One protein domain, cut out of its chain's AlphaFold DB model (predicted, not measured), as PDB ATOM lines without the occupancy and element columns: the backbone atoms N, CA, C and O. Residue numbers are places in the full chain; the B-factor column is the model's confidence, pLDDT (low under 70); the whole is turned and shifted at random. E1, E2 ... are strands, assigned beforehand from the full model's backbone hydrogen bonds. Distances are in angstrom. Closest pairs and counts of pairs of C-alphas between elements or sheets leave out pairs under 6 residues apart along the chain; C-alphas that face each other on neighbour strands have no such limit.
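This is residues 19 to 64 of the 171 residues of an uncharacterized protein of Escherichia coli (UniProt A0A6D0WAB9). One long strand, E1, is the spine of a small, strongly twisted sheet: E4 runs beside the first part of it on one side, and the short strands E3 and E2 lie one after the other along its other side. The hairpin of E1 and E2 makes one end of the elongated body, and a long loop, residues 46 to 56, leads from E3 over to E4. The printed part has 46 residues with four named strands, E1, E2, E3 and E4 along the chain, and no named helix; the class is all strand, and the sheet is branched, its neighbour pairs antiparallel. The whole is only just loose, close to compact, with a radius of gyration of the C-alphas of 11.6 A, and only just flat, with spans of 33 by 22 by 12 A.

Begin with E1, residues 20 to 31, which has three neighbours in staggered pairing and bends by 79 degrees at residue 28. On one side of it, beside residues 20 to 26, look for E4, residues 57 to 62, antiparallel at 147 degrees; the C-alphas of Tyr 23 and Ile 59 face each other at 4.4 A, and N 60 and O 22 are within hydrogen-bond range at 2.8 A. On the other side, beside residues 21 to 23, is E3, residues 43 to 45, antiparallel at 151 degrees; C-alphas 22 and 44 face each other at 4.4 A, and N 21 and O 45 are within hydrogen-bond range at 2.8 A. On that same side, beside residues 25 to 31, is E2, residues 37 to 39, antiparallel at 138 degrees and in a hairpin with E1; C-alphas 26 and 39 face each other at 4.4 A, and N 38 and O 30 are within hydrogen-bond range at 2.7 A. E2, E3 and E4 are edge strands; E2 is apart from E3 and from E4, and E3 is apart from E4.

Find C-alpha 20 at (-42.421, -3.228, 10.813); from there E1 runs 28.1 A to C-alpha 31 at (-39.678, 24.415, 6.665). E2 spans 6.3 A from Pro 37 to Ala 39, and E3 spans 6.8 A from Lys 43 to Val 45. E4 runs 16.0 A from Tyr 57 to C-alpha 62 at (-39.711, -1.269, 6.938).

The two C-alphas farthest apart are those of Val 19 and Phe 33, 33.5 A, while the first and last printed C-alphas, Val 19 and Ile 64, are 6.4 A apart. The printed part has no cut. The links E1 to E2 and E2 to E3 are tight, and the link E3 to E4, with 11 residues, is long. The mean pLDDT of the printed part is 86.7, and residue 64 is the one printed residue under 70.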
ATOM      1  N   VAL A  19     -41.737  -5.900   7.736       86.00
ATOM      2  CA  VAL A  19     -41.540  -6.492   9.070       86.00
ATOM      3  C   VAL A  19     -41.896  -5.552  10.207       86.00
ATOM      4  O   VAL A  19     -42.055  -5.987  11.341       86.00
ATOM      5  N   ALA A  20     -41.986  -4.264   9.902       89.62
ATOM      6  CA  ALA A  20     -42.421  -3.228  10.813       89.62
ATOM      7  C   ALA A  20     -42.872  -2.014   9.998       89.62
ATOM      8  O   ALA A  20     -42.614  -1.906   8.794       89.62
ATOM      9  N   TRP A  21     -43.505  -1.076  10.679       91.25
ATOM     10  CA  TRP A  21     -43.927   0.199  10.134       91.25
ATOM     11  C   TRP A  21     -43.410   1.323  11.017       91.25
ATOM     12  O   TRP A  21     -43.157   1.150  12.212       91.25
ATOM     13  N   ARG A  22     -43.228   2.497  10.425       91.94
ATOM     14  CA  ARG A  22     -42.932   3.710  11.178       91.94
ATOM     15  C   ARG A  22     -43.764   4.871  10.687       91.94
ATOM     16  O   ARG A  22     -44.059   4.959   9.497       91.94
ATOM     17  N   TYR A  23     -44.096   5.773  11.599       92.88
ATOM     18  CA  TYR A  23     -44.792   7.006  11.271       92.88
ATOM     19  C   TYR A  23     -44.200   8.206  12.009       92.88
ATOM     20  O   TYR A  23     -43.642   8.062  13.098       92.88
ATOM     21  N   ARG A  24     -44.303   9.398  11.425       92.88
ATOM     22  CA  ARG A  24     -43.881  10.657  12.059       92.88
ATOM     23  C   ARG A  24     -44.776  11.806  11.641       92.88
ATOM     24  O   ARG A  24     -45.380  11.759  10.575       92.88
ATOM     25  N   TYR A  25     -44.838  12.842  12.467       91.94
ATOM     26  CA  TYR A  25     -45.565  14.057  12.125       91.94
ATOM     27  C   TYR A  25     -44.731  14.935  11.188       91.94
ATOM     28  O   TYR A  25     -43.542  15.140  11.429       91.94
ATOM     29  N   VAL A  26     -45.366  15.479  10.155       90.81
ATOM     30  CA  VAL A  26     -44.780  16.397   9.180       90.81
ATOM     31  C   VAL A  26     -45.626  17.662   9.130       90.81
ATOM     32  O   VAL A  26     -46.833  17.618   8.876       90.81
ATOM     33  N   LYS A  27     -44.986  18.811   9.344       89.62
ATOM     34  CA  LYS A  27     -45.625  20.122   9.255       89.62
ATOM     35  C   LYS A  27     -45.304  20.734   7.898       89.62
ATOM     36  O   LYS A  27     -44.210  21.242   7.689       89.62
ATOM     37  N   LYS A  28     -46.258  20.669   6.968       80.62
ATOM     38  CA  LYS A  28     -46.060  21.105   5.574       80.62
ATOM     39  C   LYS A  28     -45.786  22.609   5.445       80.62
ATOM     40  O   LYS A  28     -45.032  23.002   4.566       80.62
ATOM     41  N   ASP A  29     -46.328  23.411   6.360       82.00
ATOM     42  CA  ASP A  29     -46.204  24.877   6.340       82.00
ATOM     43  C   ASP A  29     -44.997  25.409   7.128       82.00
ATOM     44  O   ASP A  29     -44.801  26.618   7.231       82.00
ATOM     45  N   VAL A  30     -44.205  24.526   7.744       83.31
ATOM     46  CA  VAL A  30     -42.990  24.908   8.468       83.31
ATOM     47  C   VAL A  30     -41.831  24.182   7.834       83.31
ATOM     48  O   VAL A  30     -41.786  22.960   7.853       83.31
ATOM     49  N   THR A  31     -40.892  24.934   7.287       85.06
ATOM     50  CA  THR A  31     -39.678  24.415   6.665       85.06
ATOM     51  C   THR A  31     -38.482  24.606   7.589       85.06
ATOM     52  O   THR A  31     -38.402  25.577   8.342       85.06
ATOM     53  N   ASP A  32     -37.553  23.657   7.555       76.31
ATOM     54  CA  ASP A  32     -36.250  23.806   8.189       76.31
ATOM     55  C   ASP A  32     -35.349  24.779   7.400       76.31
ATOM     56  O   ASP A  32     -35.713  25.308   6.347       76.31
ATOM     57  N   PHE A  33     -34.134  25.009   7.898       76.31
ATOM     58  CA  PHE A  33     -33.134  25.875   7.262       76.31
ATOM     59  C   PHE A  33     -32.661  25.381   5.879       76.31
ATOM     60  O   PHE A  33     -31.969  26.115   5.178       76.31
ATOM     61  N   GLN A  34     -33.023  24.159   5.474       79.62
ATOM     62  CA  GLN A  34     -32.747  23.587   4.152       79.62
ATOM     63  C   GLN A  34     -33.966  23.667   3.218       79.62
ATOM     64  O   GLN A  34     -33.911  23.152   2.101       79.62
ATOM     65  N   GLY A  35     -35.071  24.282   3.655       79.12
ATOM     66  CA  GLY A  35     -36.306  24.363   2.880       79.12
ATOM     67  C   GLY A  35     -37.071  23.039   2.802       79.12
ATOM     68  O   GLY A  35     -37.943  22.899   1.945       79.12
ATOM     69  N   LYS A  36     -36.778  22.064   3.676       80.19
ATOM     70  CA  LYS A  36     -37.532  20.804   3.768       80.19
ATOM     71  C   LYS A  36     -38.631  20.917   4.824       80.19
ATOM     72  O   LYS A  36     -38.395  21.550   5.853       80.19
ATOM     73  N   PRO A  37     -39.826  20.335   4.604       83.06
ATOM     74  CA  PRO A  37     -40.877  20.338   5.613       83.06
ATOM     75  C   PRO A  37     -40.356  19.779   6.935       83.06
ATOM     76  O   PRO A  37     -39.709  18.730   6.962       83.06
ATOM     77  N   TRP A  38     -40.647  20.478   8.025       87.25
ATOM     78  CA  TRP A  38     -40.263  20.058   9.357       87.25
ATOM     79  C   TRP A  38     -40.936  18.728   9.669       87.25
ATOM     80  O   TRP A  38     -42.153  18.577   9.521       87.25
ATOM     81  N   ALA A  39     -40.138  17.771  10.120       89.56
ATOM     82  CA  ALA A  39     -40.600  16.454  10.503       89.56
ATOM     83  C   ALA A  39     -40.127  16.141  11.922       89.56
ATOM     84  O   ALA A  39     -38.973  16.394  12.264       89.56
ATOM     85  N   GLY A  40     -41.028  15.596  12.734       86.88
ATOM     86  CA  GLY A  40     -40.704  15.104  14.069       86.88
ATOM     87  C   GLY A  40     -40.064  13.715  14.044       86.88
ATOM     88  O   GLY A  40     -39.809  13.134  12.984       86.88
ATOM     89  N   ASP A  41     -39.858  13.164  15.237       90.62
ATOM     90  CA  ASP A  41     -39.249  11.848  15.416       90.62
ATOM     91  C   ASP A  41     -40.119  10.706  14.873       90.62
ATOM     92  O   ASP A  41     -41.355  10.751  14.896       90.62
ATOM     93  N   TRP A  42     -39.452   9.646  14.413       91.38
ATOM     94  CA  TRP A  42     -40.101   8.406  13.993       91.38
ATOM     95  C   TRP A  42     -40.619   7.611  15.192       91.38
ATOM     96  O   TRP A  42     -39.884   7.332  16.137       91.38
ATOM     97  N   LYS A  43     -41.870   7.162  15.101       90.12
ATOM     98  CA  LYS A  43     -42.473   6.156  15.980       90.12
ATOM     99  C   LYS A  43     -42.579   4.831  15.238       90.12
ATOM    100  O   LYS A  43     -42.983   4.823  14.081       90.12
ATOM    101  N   TYR A  44     -42.232   3.734  15.904       90.94
ATOM    102  CA  TYR A  44     -42.174   2.393  15.320       90.94
ATOM    103  C   TYR A  44     -43.315   1.531  15.839       90.94
ATOM    104  O   TYR A  44     -43.592   1.535  17.038       90.94
ATOM    105  N   VAL A  45     -43.952   0.787  14.940       86.31
ATOM    106  CA  VAL A  45     -45.072  -0.101  15.256       86.31
ATOM    107  C   VAL A  45     -44.993  -1.391  14.430       86.31
ATOM    108  O   VAL A  45     -44.432  -1.387  13.331       86.31
ATOM    109  N   PRO A  46     -45.501  -2.521  14.951       84.00
ATOM    110  CA  PRO A  46     -45.399  -3.809  14.269       84.00
ATOM    111  C   PRO A  46     -46.323  -3.911  13.049       84.00
ATOM    112  O   PRO A  46     -45.957  -4.552  12.066       84.00
ATOM    113  N   THR A  47     -47.491  -3.265  13.080       86.38
ATOM    114  CA  THR A  47     -48.497  -3.339  12.010       86.38
ATOM    115  C   THR A  47     -48.787  -1.964  11.408       86.38
ATOM    116  O   THR A  47     -48.444  -0.932  11.990       86.38
ATOM    117  N   LYS A  48     -49.378  -1.926  10.207       89.50
ATOM    118  CA  LYS A  48     -49.695  -0.656   9.534       89.50
ATOM    119  C   LYS A  48     -50.826   0.067  10.259       89.50
ATOM    120  O   LYS A  48     -50.840   1.291  10.312       89.50
ATOM    121  N   GLU A  49     -51.749  -0.706  10.812       91.12
ATOM    122  CA  GLU A  49     -52.974  -0.272  11.476       91.12
ATOM    123  C   GLU A  49     -52.675   0.510  12.763       91.12
ATOM    124  O   GLU A  49     -53.442   1.384  13.155       91.12
ATOM    125  N   ASP A  50     -51.517   0.254  13.373       89.06
ATOM    126  CA  ASP A  50     -51.026   0.967  14.555       89.06
ATOM    127  C   ASP A  50     -50.426   2.354  14.224       89.06
ATOM    128  O   ASP A  50     -50.062   3.121  15.125       89.06
ATOM    129  N   CYS A  51     -50.262   2.694  12.938       89.88
ATOM    130  CA  CYS A  51     -49.746   3.996  12.522       89.88
ATOM    131  C   CYS A  51     -50.819   5.086  12.617       89.88
ATOM    132  O   CYS A  51     -51.975   4.880  12.265       89.88
ATOM    133  N   ASN A  52     -50.417   6.302  12.997       89.25
ATOM    134  CA  ASN A  52     -51.305   7.460  12.876       89.25
ATOM    135  C   ASN A  52     -51.388   7.889  11.402       89.25
ATOM    136  O   ASN A  52     -50.388   8.331  10.839       89.25
ATOM    137  N   ASP A  53     -52.567   7.768  10.799       89.56
ATOM    138  CA  ASP A  53     -52.842   8.005   9.376       89.56
ATOM    139  C   ASP A  53     -53.427   9.395   9.075       89.56
ATOM    140  O   ASP A  53     -53.835   9.687   7.948       89.56
ATOM    141  N   ARG A  54     -53.448  10.293  10.070       90.00
ATOM    142  CA  ARG A  54     -53.925  11.667   9.877       90.00
ATOM    143  C   ARG A  54     -53.106  12.391   8.788       90.00
ATOM    144  O   ARG A  54     -51.910  12.149   8.661       90.00
ATOM    145  N   PRO A  55     -53.673  13.399   8.095       85.06
ATOM    146  CA  PRO A  55     -53.063  14.044   6.915       85.06
ATOM    147  C   PRO A  55     -51.675  14.687   7.104       85.06
ATOM    148  O   PRO A  55     -50.997  15.007   6.123       85.06
ATOM    149  N   ASN A  56     -51.275  14.914   8.357       89.50
ATOM    150  CA  ASN A  56     -49.985  15.488   8.746       89.50
ATOM    151  C   ASN A  56     -48.997  14.425   9.241       89.50
ATOM    152  O   ASN A  56     -48.034  14.764   9.920       89.50
ATOM    153  N   TYR A  57     -49.244  13.148   8.963       90.19
ATOM    154  CA  TYR A  57     -48.334  12.062   9.288       90.19
ATOM    155  C   TYR A  57     -47.848  11.369   8.021       90.19
ATOM    156  O   TYR A  57     -48.586  11.178   7.058       90.19
ATOM    157  N   GLU A  58     -46.571  11.017   8.032       90.88
ATOM    158  CA  GLU A  58     -45.921  10.211   7.008       90.88
ATOM    159  C   GLU A  58     -45.772   8.792   7.550       90.88
ATOM    160  O   GLU A  58     -45.279   8.629   8.665       90.88
ATOM    161  N   ILE A  59     -46.180   7.785   6.772       91.94
ATOM    162  CA  ILE A  59     -46.068   6.362   7.117       91.94
ATOM    163  C   ILE A  59     -45.101   5.692   6.142       91.94
ATOM    164  O   ILE A  59     -45.221   5.858   4.929       91.94
ATOM    165  N   GLN A  60     -44.176   4.891   6.665       89.88
ATOM    166  CA  GLN A  60     -43.215   4.140   5.867       89.88
ATOM    167  C   GLN A  60     -43.113   2.686   6.335       89.88
ATOM    168  O   GLN A  60     -42.957   2.405   7.524       89.88
ATOM    169  N   ALA A  61     -43.168   1.766   5.373       87.31
ATOM    170  CA  ALA A  61     -42.929   0.346   5.591       87.31
ATOM    171  C   ALA A  61     -41.425   0.064   5.754       87.31
ATOM    172  O   ALA A  61     -40.603   0.586   4.998       87.31
ATOM    173  N   LEU A  62     -41.069  -0.779   6.723       80.56
ATOM    174  CA  LEU A  62     -39.711  -1.269   6.938       80.56
ATOM    175  C   LEU A  62     -39.635  -2.722   6.486       80.56
ATOM    176  O   LEU A  62     -40.361  -3.582   6.982       80.56
ATOM    177  N   PHE A  63     -38.737  -3.004   5.553       82.31
ATOM    178  CA  PHE A  63     -38.489  -4.351   5.057       82.31
ATOM    179  C   PHE A  63     -37.204  -4.889   5.681       82.31
ATOM    180  O   PHE A  63     -36.256  -4.133   5.904       82.31
ATOM    181  N   ILE A  64     -37.149  -6.200   5.933       66.44
ATOM    182  CA  ILE A  64     -35.864  -6.857   6.171       66.44
ATOM    183  C   ILE A  64     -35.088  -6.752   4.862       66.44
ATOM    184  O   ILE A  64     -35.435  -7.391   3.868       66.44
TER     185      ILE A  64